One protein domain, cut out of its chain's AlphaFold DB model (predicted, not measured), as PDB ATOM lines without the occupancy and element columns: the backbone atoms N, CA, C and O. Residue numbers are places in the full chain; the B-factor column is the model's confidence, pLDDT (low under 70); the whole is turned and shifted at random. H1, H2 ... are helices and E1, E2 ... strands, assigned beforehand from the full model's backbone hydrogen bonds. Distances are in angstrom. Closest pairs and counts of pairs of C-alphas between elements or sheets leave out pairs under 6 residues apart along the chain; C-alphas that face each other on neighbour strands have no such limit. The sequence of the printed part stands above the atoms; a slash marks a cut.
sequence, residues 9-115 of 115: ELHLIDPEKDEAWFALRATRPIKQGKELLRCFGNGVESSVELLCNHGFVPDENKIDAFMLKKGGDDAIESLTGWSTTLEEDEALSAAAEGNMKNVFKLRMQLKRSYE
ATOM      1  N   GLU A   9     -39.245 -17.478  42.721       90.12
ATOM      2  CA  GLU A   9     -38.398 -18.632  43.026       90.12
ATOM      3  C   GLU A   9     -38.028 -18.662  44.516       90.12
ATOM      4  O   GLU A   9     -38.013 -17.623  45.182       90.12
ATOM      5  N   LEU A  10     -37.755 -19.858  45.043       88.50
ATOM      6  CA  LEU A  10     -37.276 -20.042  46.413       88.50
ATOM      7  C   LEU A  10     -35.751 -19.948  46.416       88.50
ATOM      8  O   LEU A  10     -35.083 -20.728  45.742       88.50
ATOM      9  N   HIS A  11     -35.216 -19.018  47.190       87.38
ATOM     10  CA  HIS A  11     -33.791 -18.775  47.319       87.38
ATOM     11  C   HIS A  11     -33.352 -19.076  48.750       87.38
ATOM     12  O   HIS A  11     -33.917 -18.540  49.704       87.38
ATOM     13  N   LEU A  12     -32.331 -19.917  48.900       86.81
ATOM     14  CA  LEU A  12     -31.640 -20.103  50.170       86.81
ATOM     15  C   LEU A  12     -30.591 -18.996  50.300       86.81
ATOM     16  O   LEU A  12     -29.736 -18.837  49.432       86.81
ATOM     17  N   ILE A  13     -30.699 -18.189  51.345       85.44
ATOM     18  CA  ILE A  13     -29.707 -17.188  51.714       85.44
ATOM     19  C   ILE A  13     -28.951 -17.777  52.897       85.44
ATOM     20  O   ILE A  13     -29.514 -17.927  53.978       85.44
ATOM     21  N   ASP A  14     -27.696 -18.135  52.663       83.25
ATOM     22  CA  ASP A  14     -26.795 -18.664  53.682       83.25
ATOM     23  C   ASP A  14     -25.566 -17.746  53.763       83.25
ATOM     24  O   ASP A  14     -24.619 -17.921  52.990       83.25
ATOM     25  N   PRO A  15     -25.608 -16.693  54.600       72.50
ATOM     26  CA  PRO A  15     -24.522 -15.728  54.687       72.50
ATOM     27  C   PRO A  15     -23.274 -16.340  55.335       72.50
ATOM     28  O   PRO A  15     -22.170 -16.060  54.877       72.50
ATOM     29  N   GLU A  16     -23.441 -17.166  56.382       72.56
ATOM     30  CA  GLU A  16     -22.346 -17.613  57.265       72.56
ATOM     31  C   GLU A  16     -22.598 -18.981  57.957       72.56
ATOM     32  O   GLU A  16     -22.035 -19.255  59.011       72.56
ATOM     33  N   LYS A  17     -23.407 -19.880  57.374       63.94
ATOM     34  CA  LYS A  17     -23.724 -21.263  57.818       63.94
ATOM     35  C   LYS A  17     -24.496 -21.438  59.131       63.94
ATOM     36  O   LYS A  17     -25.132 -22.479  59.289       63.94
ATOM     37  N   ASP A  18     -24.501 -20.448  60.021       67.25
ATOM     38  CA  ASP A  18     -25.206 -20.523  61.314       67.25
ATOM     39  C   ASP A  18     -26.617 -19.903  61.290       67.25
ATOM     40  O   ASP A  18     -27.474 -20.267  62.096       67.25
ATOM     41  N   GLU A  19     -26.907 -19.028  60.324       74.44
ATOM     42  CA  GLU A  19     -28.232 -18.432  60.128       74.44
ATOM     43  C   GLU A  19     -28.645 -18.534  58.657       74.44
ATOM     44  O   GLU A  19     -28.393 -17.640  57.851       74.44
ATOM     45  N   ALA A  20     -29.287 -19.645  58.295       84.81
ATOM     46  CA  ALA A  20     -29.822 -19.869  56.956       84.81
ATOM     47  C   ALA A  20     -31.283 -19.403  56.857       84.81
ATOM     48  O   ALA A  20     -32.121 -19.743  57.694       84.81
ATOM     49  N   TRP A  21     -31.595 -18.634  55.814       88.62
ATOM     50  CA  TRP A  21     -32.910 -18.037  55.597       88.62
ATOM     51  C   TRP A  21     -33.447 -18.466  54.238       88.62
ATOM     52  O   TRP A  21     -32.731 -18.485  53.239       88.62
ATOM     53  N   PHE A  22     -34.742 -18.754  54.177       89.50
ATOM     54  CA  PHE A  22     -35.432 -18.960  52.911       89.50
ATOM     55  C   PHE A  22     -36.143 -17.674  52.507       89.50
ATOM     56  O   PHE A  22     -36.928 -17.118  53.274       89.50
ATOM     57  N   ALA A  23     -35.896 -17.221  51.285       90.56
ATOM     58  CA  ALA A  23     -36.546 -16.060  50.703       90.56
ATOM     59  C   ALA A  23     -37.296 -16.452  49.428       90.56
ATOM     60  O   ALA A  23     -36.809 -17.243  48.625       90.56
ATOM     61  N   LEU A  24     -38.473 -15.864  49.213       90.50
ATOM     62  CA  LEU A  24     -39.131 -15.889  47.908       90.50
ATOM     63  C   LEU A  24     -38.723 -14.640  47.136       90.50
ATOM     64  O   LEU A  24     -38.957 -13.516  47.583       90.50
ATOM     65  N   ARG A  25     -38.115 -14.837  45.969       91.62
ATOM     66  CA  ARG A  25     -37.621 -13.755  45.119       91.62
ATOM     67  C   ARG A  25     -38.420 -13.699  43.829       91.62
ATOM     68  O   ARG A  25     -38.603 -14.715  43.172       91.62
ATOM     69  N   ALA A  26     -38.856 -12.504  43.437       92.69
ATOM     70  CA  ALA A  26     -39.441 -12.300  42.116       92.69
ATOM     71  C   ALA A  26     -38.371 -12.444  41.021       92.69
ATOM     72  O   ALA A  26     -37.324 -11.797  41.080       92.69
ATOM     73  N   THR A  27     -38.648 -13.257  40.002       90.50
ATOM     74  CA  THR A  27     -37.742 -13.483  38.858       90.50
ATOM     75  C   THR A  27     -37.892 -12.409  37.777       90.50
ATOM     76  O   THR A  27     -37.068 -12.292  36.874       90.50
ATOM     77  N   ARG A  28     -38.956 -11.600  37.863       90.62
ATOM     78  CA  ARG A  28     -39.300 -10.504  36.944       90.62
ATOM     79  C   ARG A  28     -40.211  -9.483  37.638       90.62
ATOM     80  O   ARG A  28     -40.813  -9.828  38.650       90.62
ATOM     81  N   PRO A  29     -40.380  -8.255  37.108       93.81
ATOM     82  CA  PRO A  29     -41.350  -7.301  37.647       93.81
ATOM     83  C   PRO A  29     -42.786  -7.855  37.637       93.81
ATOM     84  O   PRO A  29     -43.249  -8.376  36.619       93.81
ATOM     85  N   ILE A  30     -43.508  -7.704  38.753       92.44
ATOM     86  CA  ILE A  30     -44.886  -8.188  38.935       92.44
ATOM     87  C   ILE A  30     -45.791  -6.990  39.222       92.44
ATOM     88  O   ILE A  30     -45.532  -6.206  40.132       92.44
ATOM     89  N   LYS A  31     -46.849  -6.821  38.423       93.88
ATOM     90  CA  LYS A  31     -47.817  -5.730  38.613       93.88
ATOM     91  C   LYS A  31     -48.655  -5.968  39.873       93.88
ATOM     92  O   LYS A  31     -48.989  -7.108  40.184       93.88
ATOM     93  N   GLN A  32     -49.063  -4.889  40.539       94.88
ATOM     94  CA  GLN A  32     -49.976  -4.962  41.681       94.88
ATOM     95  C   GLN A  32     -51.267  -5.716  41.318       94.88
ATOM     96  O   GLN A  32     -51.804  -5.557  40.221       94.88
ATOM     97  N   GLY A  33     -51.743  -6.557  42.239       94.00
ATOM     98  CA  GLY A  33     -52.943  -7.380  42.051       94.00
ATOM     99  C   GLY A  33     -52.738  -8.624  41.178       94.00
ATOM    100  O   GLY A  33     -53.699  -9.344  40.925       94.00
ATOM    101  N   LYS A  34     -51.513  -8.898  40.707       91.38
ATOM    102  CA  LYS A  34     -51.175 -10.173  40.064       91.38
ATOM    103  C   LYS A  34     -50.714 -11.196  41.096       91.38
ATOM    104  O   LYS A  34     -50.020 -10.861  42.050       91.38
ATOM    105  N   GLU A  35     -51.098 -12.442  40.859       90.19
ATOM    106  CA  GLU A  35     -50.726 -13.586  41.684       90.19
ATOM    107  C   GLU A  35     -49.221 -13.883  41.595       90.19
ATOM    108  O   GLU A  35     -48.604 -13.766  40.526       90.19
ATOM    109  N   LEU A  36     -48.638 -14.272  42.732       90.19
ATOM    110  CA  LEU A  36     -47.271 -14.777  42.820       90.19
ATOM    111  C   LEU A  36     -47.296 -16.289  42.590       90.19
ATOM    112  O   LEU A  36     -47.925 -17.026  43.343       90.19
ATOM    113  N   LEU A  37     -46.616 -16.741  41.543       88.19
ATOM    114  CA  LEU A  37     -46.608 -18.122  41.080       88.19
ATOM    115  C   LEU A  37     -45.192 -18.684  41.171       88.19
ATOM    116  O   LEU A  37     -44.253 -18.091  40.638       88.19
ATOM    117  N   ARG A  38     -45.047 -19.855  41.787       86.00
ATOM    118  CA  ARG A  38     -43.797 -20.620  41.837       86.00
ATOM    119  C   ARG A  38     -43.947 -21.890  40.999       86.00
ATOM    120  O   ARG A  38     -45.033 -22.463  40.957       86.00
ATOM    121  N   CYS A  39     -42.866 -22.353  40.374       78.56
ATOM    122  CA  CYS A  39     -42.813 -23.719  39.855       78.56
ATOM    123  C   CYS A  39     -42.833 -24.715  41.023       78.56
ATOM    124  O   CYS A  39     -42.189 -24.489  42.054       78.56
ATOM    125  N   PHE A  40     -43.554 -25.819  40.852       75.56
ATOM    126  CA  PHE A  40     -43.366 -26.993  41.701       75.56
ATOM    127  C   PHE A  40     -42.043 -27.665  41.320       75.56
ATOM    128  O   PHE A  40     -41.631 -27.564  40.169       75.56
ATOM    129  N   GLY A  41     -41.353 -28.247  42.306       74.19
ATOM    130  CA  GLY A  41     -40.024 -28.847  42.140       74.19
ATOM    131  C   GLY A  41     -39.031 -27.959  41.374       74.19
ATOM    132  O   GLY A  41     -38.766 -26.827  41.790       74.19
ATOM    133  N   ASN A  42     -38.494 -28.489  40.276       71.62
ATOM    134  CA  ASN A  42     -37.522 -27.848  39.389       71.62
ATOM    135  C   ASN A  42     -38.162 -27.275  38.106       71.62
ATOM    136  O   ASN A  42     -37.446 -26.761  37.247       71.62
ATOM    137  N   GLY A  43     -39.490 -27.344  37.959       72.69
ATOM    138  CA  GLY A  43     -40.210 -26.865  36.773       72.69
ATOM    139  C   GLY A  43     -40.077 -27.779  35.554       72.69
ATOM    140  O   GLY A  43     -40.319 -27.340  34.429       72.69
ATOM    141  N   VAL A  44     -39.672 -29.029  35.770       78.81
ATOM    142  CA  VAL A  44     -39.510 -30.065  34.736       78.81
ATOM    143  C   VAL A  44     -40.385 -31.287  35.008       78.81
ATOM    144  O   VAL A  44     -40.213 -32.317  34.369       78.81
ATOM    145  N   GLU A  45     -41.319 -31.173  35.946       82.69
ATOM    146  CA  GLU A  45     -42.244 -32.226  36.333       82.69
ATOM    147  C   GLU A  45     -43.291 -32.430  35.234       82.69
ATOM    148  O   GLU A  45     -43.901 -31.481  34.722       82.69
ATOM    149  N   SER A  46     -43.522 -33.688  34.885       84.19
ATOM    150  CA  SER A  46     -44.625 -34.105  34.024       84.19
ATOM    151  C   SER A  46     -45.973 -33.905  34.720       84.19
ATOM    152  O   SER A  46     -46.081 -33.878  35.947       84.19
ATOM    153  N   SER A  47     -47.049 -33.805  33.944       86.75
ATOM    154  CA  SER A  47     -48.402 -33.713  34.499       86.75
ATOM    155  C   SER A  47     -48.799 -34.947  35.315       86.75
ATOM    156  O   SER A  47     -49.631 -34.834  36.212       86.75
ATOM    157  N   VAL A  48     -48.188 -36.107  35.046       84.38
ATOM    158  CA  VAL A  48     -48.370 -37.327  35.848       84.38
ATOM    159  C   VAL A  48     -47.757 -37.146  37.238       84.38
ATOM    160  O   VAL A  48     -48.435 -37.368  38.237       84.38
ATOM    161  N   GLU A  49     -46.514 -36.669  37.322       83.44
ATOM    162  CA  GLU A  49     -45.853 -36.396  38.606       83.44
ATOM    163  C   GLU A  49     -46.581 -35.310  39.402       83.44
ATOM    164  O   GLU A  49     -46.784 -35.457  40.607       83.44
ATOM    165  N   LEU A  50     -47.020 -34.235  38.736       87.19
ATOM    166  CA  LEU A  50     -47.799 -33.169  39.371       87.19
ATOM    167  C   LEU A  50     -49.137 -33.689  39.915       87.19
ATOM    168  O   LEU A  50     -49.540 -33.313  41.018       87.19
ATOM    169  N   LEU A  51     -49.799 -34.597  39.196       87.25
ATOM    170  CA  LEU A  51     -51.032 -35.221  39.663       87.25
ATOM    171  C   LEU A  51     -50.782 -36.119  40.882       87.25
ATOM    172  O   LEU A  51     -51.494 -35.990  41.875       87.25
ATOM    173  N   CYS A  52     -49.764 -36.979  40.841       83.00
ATOM    174  CA  CYS A  52     -49.452 -37.907  41.930       83.00
ATOM    175  C   CYS A  52     -48.969 -37.195  43.203       83.00
ATOM    176  O   CYS A  52     -49.380 -37.558  44.304       83.00
ATOM    177  N   ASN A  53     -48.125 -36.170  43.063       83.81
ATOM    178  CA  ASN A  53     -47.491 -35.499  44.201       83.81
ATOM    179  C   ASN A  53     -48.296 -34.307  44.730       83.81
ATOM    180  O   ASN A  53     -48.158 -33.935  45.897       83.81
ATOM    181  N   HIS A  54     -49.110 -33.676  43.879       86.19
ATOM    182  CA  HIS A  54     -49.771 -32.407  44.197       86.19
ATOM    183  C   HIS A  54     -51.264 -32.363  43.841       86.19
ATOM    184  O   HIS A  54     -51.923 -31.368  44.140       86.19
ATOM    185  N   GLY A  55     -51.825 -33.416  43.238       86.00
ATOM    186  CA  GLY A  55     -53.267 -33.540  43.003       86.00
ATOM    187  C   GLY A  55     -53.825 -32.647  41.891       86.00
ATOM    188  O   GLY A  55     -55.042 -32.462  41.817       86.00
ATOM    189  N   PHE A  56     -52.979 -32.081  41.022       88.25
ATOM    190  CA  PHE A  56     -53.433 -31.218  39.931       88.25
ATOM    191  C   PHE A  56     -52.766 -31.531  38.591       88.25
ATOM    192  O   PHE A  56     -51.623 -31.974  38.537       88.25
ATOM    193  N   VAL A  57     -53.488 -31.245  37.508       88.25
ATOM    194  CA  VAL A  57     -52.985 -31.287  36.135       88.25
ATOM    195  C   VAL A  57     -53.015 -29.868  35.563       88.25
ATOM    196  O   VAL A  57     -54.085 -29.240  35.511       88.25
ATOM    197  N   PRO A  58     -51.858 -29.317  35.160       86.25
ATOM    198  CA  PRO A  58     -51.800 -27.998  34.552       86.25
ATOM    199  C   PRO A  58     -52.552 -27.958  33.216       86.25
ATOM    200  O   PRO A  58     -52.671 -28.960  32.519       86.25
ATOM    201  N   ASP A  59     -53.043 -26.775  32.841       83.38
ATOM    202  CA  ASP A  59     -53.782 -26.592  31.581       83.38
ATOM    203  C   ASP A  59     -52.902 -26.881  30.354       83.38
ATOM    204  O   ASP A  59     -53.373 -27.398  29.344       83.38
ATOM    205  N   GLU A  60     -51.610 -26.565  30.477       79.62
ATOM    206  CA  GLU A  60     -50.567 -26.861  29.501       79.62
ATOM    207  C   GLU A  60     -49.263 -27.196  30.228       79.62
ATOM    208  O   GLU A  60     -48.798 -26.416  31.070       79.62
ATOM    209  N   ASN A  61     -48.634 -28.303  29.836       82.50
ATOM    210  CA  ASN A  61     -47.290 -28.666  30.256       82.50
ATOM    211  C   ASN A  61     -46.463 -29.102  29.044       82.50
ATOM    212  O   ASN A  61     -46.806 -30.040  28.329       82.50
ATOM    213  N   LYS A  62     -45.355 -28.401  28.797       77.38
ATOM    214  CA  LYS A  62     -44.486 -28.685  27.646       77.38
ATOM    215  C   LYS A  62     -43.683 -29.963  27.851       77.38
ATOM    216  O   LYS A  62     -43.273 -30.569  26.865       77.38
ATOM    217  N   ILE A  63     -43.477 -30.363  29.106       80.25
ATOM    218  CA  ILE A  63     -42.753 -31.581  29.469       80.25
ATOM    219  C   ILE A  63     -43.517 -32.824  29.008       80.25
ATOM    220  O   ILE A  63     -42.895 -33.756  28.501       80.25
ATOM    221  N   ASP A  64     -44.853 -32.804  29.062       77.38
ATOM    222  CA  ASP A  64     -45.697 -33.940  28.663       77.38
ATOM    223  C   ASP A  64     -45.425 -34.388  27.223       77.38
ATOM    224  O   ASP A  64     -45.339 -35.581  26.946       77.38
ATOM    225  N   ALA A  65     -45.201 -33.443  26.303       70.88
ATOM    226  CA  ALA A  65     -44.892 -33.756  24.909       70.88
ATOM    227  C   ALA A  65     -43.558 -34.508  24.739       70.88
ATOM    228  O   ALA A  65     -43.402 -35.278  23.789       70.88
ATOM    229  N   PHE A  66     -42.588 -34.282  25.631       69.12
ATOM    230  CA  PHE A  66     -41.320 -35.014  25.639       69.12
ATOM    231  C   PHE A  66     -41.456 -36.373  26.327       69.12
ATOM    232  O   PHE A  66     -40.884 -37.348  25.842       69.12
ATOM    233  N   MET A  67     -42.237 -36.434  27.407       69.88
ATOM    234  CA  MET A  67     -42.514 -37.655  28.168       69.88
ATOM    235  C   MET A  67     -43.250 -38.687  27.293       69.88
ATOM    236  O   MET A  67     -42.782 -39.811  27.120       69.88
ATOM    237  N   LEU A  68     -44.313 -38.262  26.601       64.94
ATOM    238  CA  LEU A  68     -45.102 -39.113  25.700       64.94
ATOM    239  C   LEU A  68     -44.299 -39.622  24.487       64.94
ATOM    240  O   LEU A  68     -44.485 -40.752  24.051       64.94
ATOM    241  N   LYS A  69     -43.360 -38.828  23.948       60.97
ATOM    242  CA  LYS A  69     -42.517 -39.242  22.805       60.97
ATOM    243  C   LYS A  69     -41.494 -40.324  23.141       60.97
ATOM    244  O   LYS A  69     -41.042 -41.015  22.233       60.97
ATOM    245  N   LYS A  70     -41.090 -40.441  24.407       54.81
ATOM    246  CA  LYS A  70     -40.126 -41.452  24.859       54.81
ATOM    247  C   LYS A  70     -40.773 -42.791  25.234       54.81
ATOM    248  O   LYS A  70     -40.056 -43.674  25.682       54.81
ATOM    249  N   GLY A  71     -42.080 -42.949  25.007       53.44
ATOM    250  CA  GLY A  71     -42.839 -44.139  25.407       53.44
ATOM    251  C   GLY A  71     -43.462 -44.037  26.801       53.44
ATOM    252  O   GLY A  71     -44.008 -45.025  27.279       53.44
ATOM    253  N   GLY A  72     -43.406 -42.856  27.435       52.25
ATOM    254  CA  GLY A  72     -43.693 -42.705  28.859       52.25
ATOM    255  C   GLY A  72     -42.620 -43.398  29.706       52.25
ATOM    256  O   GLY A  72     -42.076 -44.413  29.295       52.25
ATOM    257  N   ASP A  73     -42.274 -42.872  30.877       49.31
ATOM    258  CA  ASP A  73     -41.448 -43.607  31.853       49.31
ATOM    259  C   ASP A  73     -42.239 -44.812  32.387       49.31
ATOM    260  O   ASP A  73     -42.775 -44.713  33.483       49.31
ATOM    261  N   ASP A  74     -42.443 -45.874  31.594       52.44
ATOM    262  CA  ASP A  74     -43.231 -47.074  31.941       52.44
ATOM    263  C   ASP A  74     -44.509 -46.756  32.753       52.44
ATOM    264  O   ASP A  74     -44.963 -47.532  33.592       52.44
ATOM    265  N   ALA A  75     -45.091 -45.565  32.543       51.69
ATOM    266  CA  ALA A  75     -46.055 -45.011  33.494       51.69
ATOM    267  C   ALA A  75     -47.363 -45.805  33.432       51.69
ATOM    268  O   ALA A  75     -48.174 -45.780  34.359       51.69
ATOM    269  N   ILE A  76     -47.559 -46.497  32.306       54.38
ATOM    270  CA  ILE A  76     -48.648 -47.410  32.021       54.38
ATOM    271  C   ILE A  76     -48.052 -48.568  31.208       54.38
ATOM    272  O   ILE A  76     -47.820 -48.437  30.011       54.38
ATOM    273  N   GLU A  77     -47.807 -49.717  31.838       51.75
ATOM    274  CA  GLU A  77     -47.346 -50.927  31.129       51.75
ATOM    275  C   GLU A  77     -48.440 -51.522  30.219       51.75
ATOM    276  O   GLU A  77     -48.150 -52.244  29.267       51.75
ATOM    277  N   SER A  78     -49.719 -51.238  30.501       56.53
ATOM    278  CA  SER A  78     -50.856 -51.645  29.669       56.53
ATOM    279  C   SER A  78     -52.136 -50.876  30.023       56.53
ATOM    280  O   SER A  78     -52.294 -50.382  31.140       56.53
ATOM    281  N   LEU A  79     -53.101 -50.826  29.097       58.53
ATOM    282  CA  LEU A  79     -54.453 -50.304  29.366       58.53
ATOM    283  C   LEU A  79     -55.233 -51.167  30.383       58.53
ATOM    284  O   LEU A  79     -56.243 -50.730  30.942       58.53
ATOM    285  N   THR A  80     -54.766 -52.388  30.650       56.12
ATOM    286  CA  THR A  80     -55.316 -53.298  31.660       56.12
ATOM    287  C   THR A  80     -55.135 -52.710  33.064       56.12
ATOM    288  O   THR A  80     -54.027 -52.652  33.583       56.12
ATOM    289  N   GLY A  81     -56.233 -52.270  33.688       64.38
ATOM    290  CA  GLY A  81     -56.237 -51.657  35.029       64.38
ATOM    291  C   GLY A  81     -56.900 -50.278  35.092       64.38
ATOM    292  O   GLY A  81     -57.167 -49.767  36.179       64.38
ATOM    293  N   TRP A  82     -57.223 -49.686  33.942       72.81
ATOM    294  CA  TRP A  82     -57.985 -48.445  33.888       72.81
ATOM    295  C   TRP A  82     -59.451 -48.679  34.253       72.81
ATOM    296  O   TRP A  82     -60.104 -49.569  33.720       72.81
ATOM    297  N   SER A  83     -59.991 -47.836  35.134       79.25
ATOM    298  CA  SER A  83     -61.382 -47.933  35.599       79.25
ATOM    299  C   SER A  83     -62.435 -47.509  34.567       79.25
ATOM    300  O   SER A  83     -63.621 -47.596  34.863       79.25
ATOM    301  N   THR A  84     -62.016 -47.012  33.399       85.06
ATOM    302  CA  THR A  84     -62.900 -46.444  32.364       85.06
ATOM    303  C   THR A  84     -62.294 -46.622  30.973       85.06
ATOM    304  O   THR A  84     -61.060 -46.644  30.863       85.06
ATOM    305  N   THR A  85     -63.110 -46.613  29.921       87.50
ATOM    306  CA  THR A  85     -62.677 -46.614  28.511       87.50
ATOM    307  C   THR A  85     -62.294 -45.215  28.004       87.50
ATOM    308  O   THR A  85     -62.373 -44.228  28.742       87.50
ATOM    309  N   LEU A  86     -61.777 -45.110  26.772       87.56
ATOM    310  CA  LEU A  86     -61.473 -43.815  26.149       87.56
ATOM    311  C   LEU A  86     -62.756 -42.994  25.933       87.56
ATOM    312  O   LEU A  86     -62.789 -41.815  26.272       87.56
ATOM    313  N   GLU A  87     -63.820 -43.636  25.453       90.12
ATOM    314  CA  GLU A  87     -65.125 -43.020  25.187       90.12
ATOM    315  C   GLU A  87     -65.789 -42.511  26.474       90.12
ATOM    316  O   GLU A  87     -66.391 -41.435  26.490       90.12
ATOM    317  N   GLU A  88     -65.655 -43.257  27.573       90.38
ATOM    318  CA  GLU A  88     -66.146 -42.833  28.886       90.38
ATOM    319  C   GLU A  88     -65.405 -41.591  29.394       90.38
ATOM    320  O   GLU A  88     -66.041 -40.647  29.865       90.38
ATOM    321  N   ASP A  89     -64.075 -41.542  29.254       90.69
ATOM    322  CA  ASP A  89     -63.292 -40.357  29.628       90.69
ATOM    323  C   ASP A  89     -63.627 -39.144  28.735       90.69
ATOM    324  O   ASP A  89     -63.662 -38.017  29.233       90.69
ATOM    325  N   GLU A  90     -63.927 -39.343  27.446       91.31
ATOM    326  CA  GLU A  90     -64.395 -38.276  26.545       91.31
ATOM    327  C   GLU A  90     -65.746 -37.700  26.994       91.31
ATOM    328  O   GLU A  90     -65.903 -36.476  27.087       91.31
ATOM    329  N   ALA A  91     -66.704 -38.567  27.340       92.69
ATOM    330  CA  ALA A  91     -68.011 -38.155  27.842       92.69
ATOM    331  C   ALA A  91     -67.902 -37.412  29.185       92.69
ATOM    332  O   ALA A  91     -68.507 -36.350  29.365       92.69
ATOM    333  N   LEU A  92     -67.091 -37.927  30.113       92.00
ATOM    334  CA  LEU A  92     -66.858 -37.294  31.412       92.00
ATOM    335  C   LEU A  92     -66.133 -35.948  31.270       92.00
ATOM    336  O   LEU A  92     -66.478 -34.985  31.956       92.00
ATOM    337  N   SER A  93     -65.182 -35.841  30.338       92.12
ATOM    338  CA  SER A  93     -64.464 -34.596  30.034       92.12
ATOM    339  C   SER A  93     -65.388 -33.479  29.544       92.12
ATOM    340  O   SER A  93     -65.180 -32.309  29.881       92.12
ATOM    341  N   ALA A  94     -66.429 -33.817  28.774       91.75
ATOM    342  CA  ALA A  94     -67.401 -32.845  28.275       91.75
ATOM    343  C   ALA A  94     -68.222 -32.195  29.402       91.75
ATOM    344  O   ALA A  94     -68.567 -31.018  29.301       91.75
ATOM    345  N   ALA A  95     -68.493 -32.943  30.475       90.69
ATOM    346  CA  ALA A  95     -69.234 -32.472  31.645       90.69
ATOM    347  C   ALA A  95     -68.337 -31.908  32.764       90.69
ATOM    348  O   ALA A  95     -68.842 -31.318  33.718       90.69
ATOM    349  N   ALA A  96     -67.018 -32.098  32.682       92.19
ATOM    350  CA  ALA A  96     -66.082 -31.693  33.721       92.19
ATOM    351  C   ALA A  96     -65.623 -30.234  33.583       92.19
ATOM    352  O   ALA A  96     -65.411 -29.707  32.487       92.19
ATOM    353  N   GLU A  97     -65.350 -29.612  34.730       91.31
ATOM    354  CA  GLU A  97     -64.782 -28.269  34.830       91.31
ATOM    355  C   GLU A  97     -63.499 -28.256  35.673       91.31
ATOM    356  O   GLU A  97     -63.180 -29.200  36.404       91.31
ATOM    357  N   GLY A  98     -62.735 -27.169  35.543       89.19
ATOM    358  CA  GLY A  98     -61.510 -26.943  36.306       89.19
ATOM    359  C   GLY A  98     -60.464 -28.048  36.134       89.19
ATOM    360  O   GLY A  98     -60.260 -28.581  35.043       89.19
ATOM    361  N   ASN A  99     -59.798 -28.397  37.237       87.44
ATOM    362  CA  ASN A  99     -58.716 -29.383  37.258       87.44
ATOM    363  C   ASN A  99     -59.161 -30.769  36.765       87.44
ATOM    364  O   ASN A  99     -58.389 -31.468  36.114       87.44
ATOM    365  N   MET A 100     -60.415 -31.154  37.021       90.31
ATOM    366  CA  MET A 100     -60.917 -32.471  36.630       90.31
ATOM    367  C   MET A 100     -60.955 -32.634  35.107       90.31
ATOM    368  O   MET A 100     -60.620 -33.693  34.577       90.31
ATOM    369  N   LYS A 101     -61.265 -31.557  34.381       92.25
ATOM    370  CA  LYS A 101     -61.188 -31.543  32.917       92.25
ATOM    371  C   LYS A 101     -59.767 -31.802  32.419       92.25
ATOM    372  O   LYS A 101     -59.575 -32.515  31.437       92.25
ATOM    373  N   ASN A 102     -58.769 -31.243  33.097       90.69
ATOM    374  CA  ASN A 102     -57.367 -31.453  32.746       90.69
ATOM    375  C   ASN A 102     -56.915 -32.884  33.056       90.69
ATOM    376  O   ASN A 102     -56.201 -33.477  32.251       90.69
ATOM    377  N   VAL A 103     -57.407 -33.476  34.150       90.25
ATOM    378  CA  VAL A 103     -57.202 -34.900  34.448       90.25
ATOM    379  C   VAL A 103     -57.748 -35.772  33.318       90.25
ATOM    380  O   VAL A 103     -57.013 -36.609  32.802       90.25
ATOM    381  N   PHE A 104     -58.988 -35.554  32.866       91.44
ATOM    382  CA  PHE A 104     -59.534 -36.325  31.745       91.44
ATOM    383  C   PHE A 104     -58.742 -36.120  30.449       91.44
ATOM    384  O   PHE A 104     -58.482 -37.085  29.737       91.44
ATOM    385  N   LYS A 105     -58.281 -34.896  30.157       89.50
ATOM    386  CA  LYS A 105     -57.394 -34.645  29.008       89.50
ATOM    387  C   LYS A 105     -56.105 -35.461  29.075       89.50
ATOM    388  O   LYS A 105     -55.755 -36.089  28.081       89.50
ATOM    389  N   LEU A 106     -55.439 -35.476  30.229       87.44
ATOM    390  CA  LEU A 106     -54.222 -36.259  30.437       87.44
ATOM    391  C   LEU A 106     -54.495 -37.759  30.255       87.44
ATOM    392  O   LEU A 106     -53.768 -38.435  29.534       87.44
ATOM    393  N   ARG A 107     -55.583 -38.264  30.845       86.81
ATOM    394  CA  ARG A 107     -56.015 -39.664  30.705       86.81
ATOM    395  C   ARG A 107     -56.227 -40.057  29.242       86.81
ATOM    396  O   ARG A 107     -55.691 -41.068  28.807       86.81
ATOM    397  N   MET A 108     -56.947 -39.240  28.473       88.00
ATOM    398  CA  MET A 108     -57.178 -39.488  27.045       88.00
ATOM    399  C   MET A 108     -55.879 -39.450  26.232       88.00
ATOM    400  O   MET A 108     -55.687 -40.288  25.356       88.00
ATOM    401  N   GLN A 109     -54.979 -38.499  26.514       84.44
ATOM    402  CA  GLN A 109     -53.672 -38.421  25.850       84.44
ATOM    403  C   GLN A 109     -52.837 -39.676  26.094       84.44
ATOM    404  O   GLN A 109     -52.260 -40.203  25.149       84.44
ATOM    405  N   LEU A 110     -52.818 -40.157  27.338       80.81
ATOM    406  CA  LEU A 110     -52.117 -41.378  27.712       80.81
ATOM    407  C   LEU A 110     -52.739 -42.600  27.032       80.81
ATOM    408  O   LEU A 110     -52.029 -43.352  26.386       80.81
ATOM    409  N   LYS A 111     -54.063 -42.788  27.084       81.81
ATOM    410  CA  LYS A 111     -54.705 -43.941  26.424       81.81
ATOM    411  C   LYS A 111     -54.408 -43.999  24.924       81.81
ATOM    412  O   LYS A 111     -54.032 -45.051  24.425       81.81
ATOM    413  N   ARG A 112     -54.486 -42.855  24.237       81.44
ATOM    414  CA  ARG A 112     -54.199 -42.742  22.796       81.44
ATOM    415  C   ARG A 112     -52.737 -42.995  22.428       81.44
ATOM    416  O   ARG A 112     -52.469 -43.253  21.264       81.44
ATOM    417  N   SER A 113     -51.786 -42.866  23.358       74.31
ATOM    418  CA  SER A 113     -50.378 -43.174  23.069       74.31
ATOM    419  C   SER A 113     -50.048 -44.667  23.148       74.31
ATOM    420  O   SER A 113     -48.962 -45.044  22.721       74.31
ATOM    421  N   TYR A 114     -50.947 -45.488  23.704       66.81
ATOM    422  CA  TYR A 114     -50.783 -46.943  23.843       66.81
ATOM    423  C   TYR A 114     -51.720 -47.760  22.926       66.81
ATOM    424  O   TYR A 114     -51.683 -48.989  22.987       66.81
ATOM    425  N   GLU A 115     -52.541 -47.101  22.100       58.81
ATOM    426  CA  GLU A 115     -53.248 -47.699  20.947       58.81
ATOM    427  C   GLU A 115     -52.357 -47.698  19.697       58.81
ATOM    428  O   GLU A 115     -52.369 -48.718  18.970       58.81
TER     429      GLU A 115
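AT A GLANCE: This is residues 9 to 115 of the 115 residues of the protein "Hypothetical protein" of Ditylum brightwellii (UniProt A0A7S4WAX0). A two-stranded hairpin, E1 and E2, makes one end of a long, loose model, and a looser group of four helices makes the other, where H3 and H4 pack side by side as a helical hairpin and H1 and H2 lie near H4. A long link joins the two ends, and its residues 28 to 35 stick out free. The printed part has 107 residues, with two named strands, antiparallel in the order E1 - E2, followed by H1, H2, H3 and H4. The class is mixed, helices and strands, with under half of the residues, 53, in named elements. The whole is loose and elongated, with a radius of gyration of the C-alphas of 18.5 A and spans of 57 by 33 by 21 A.

HOW THE PARTS SIT: E1, residues 9 to 13, and E2, residues 21 to 26, form an antiparallel hairpin at 144 degrees; N 11 and O 23 are 2.8 A apart, within hydrogen-bond range. H1, residues 47 to 54, is close to but not clearly touching H2, residues 62 to 69; their closest C-alphas, of Ser 47 and Asp 64, are 6.4 A apart. H3, residues 86 to 95, and H4, residues 98 to 113, touch as a helical hairpin, opposite ways at a shallow tilt of 19 degrees; their closest C-alphas, of Ser 93 and Lys 101, are 5.3 A apart. H2 is close to but not clearly touching H4, with the closest C-alphas, of Leu 68 and Ser 113, 7.2 A apart. H1 and H3 are apart. Every O i to N i+4 pair is within hydrogen-bond range in H1, against 2 of 4 in H2, 5 of 6 in H3 and 11 of 12 in H4.

IN THESE COORDINATES: E1 begins at C-alpha 9, (-38.398, -18.632, 43.026). E2 is 16.0 A long, H3 14.8 A and H4 23.7 A, ending at C-alpha 113, (-50.378, -43.174, 23.069).

THE WHOLE: The C-alphas farthest apart, of Glu 16 and Glu 87, are 59.2 A apart. The printed part has no cut; the links E2 to H1 and H2 to H3 are long. The pLDDT is under 70 at residues 17 to 18, 66 to 81 and 114 to 115.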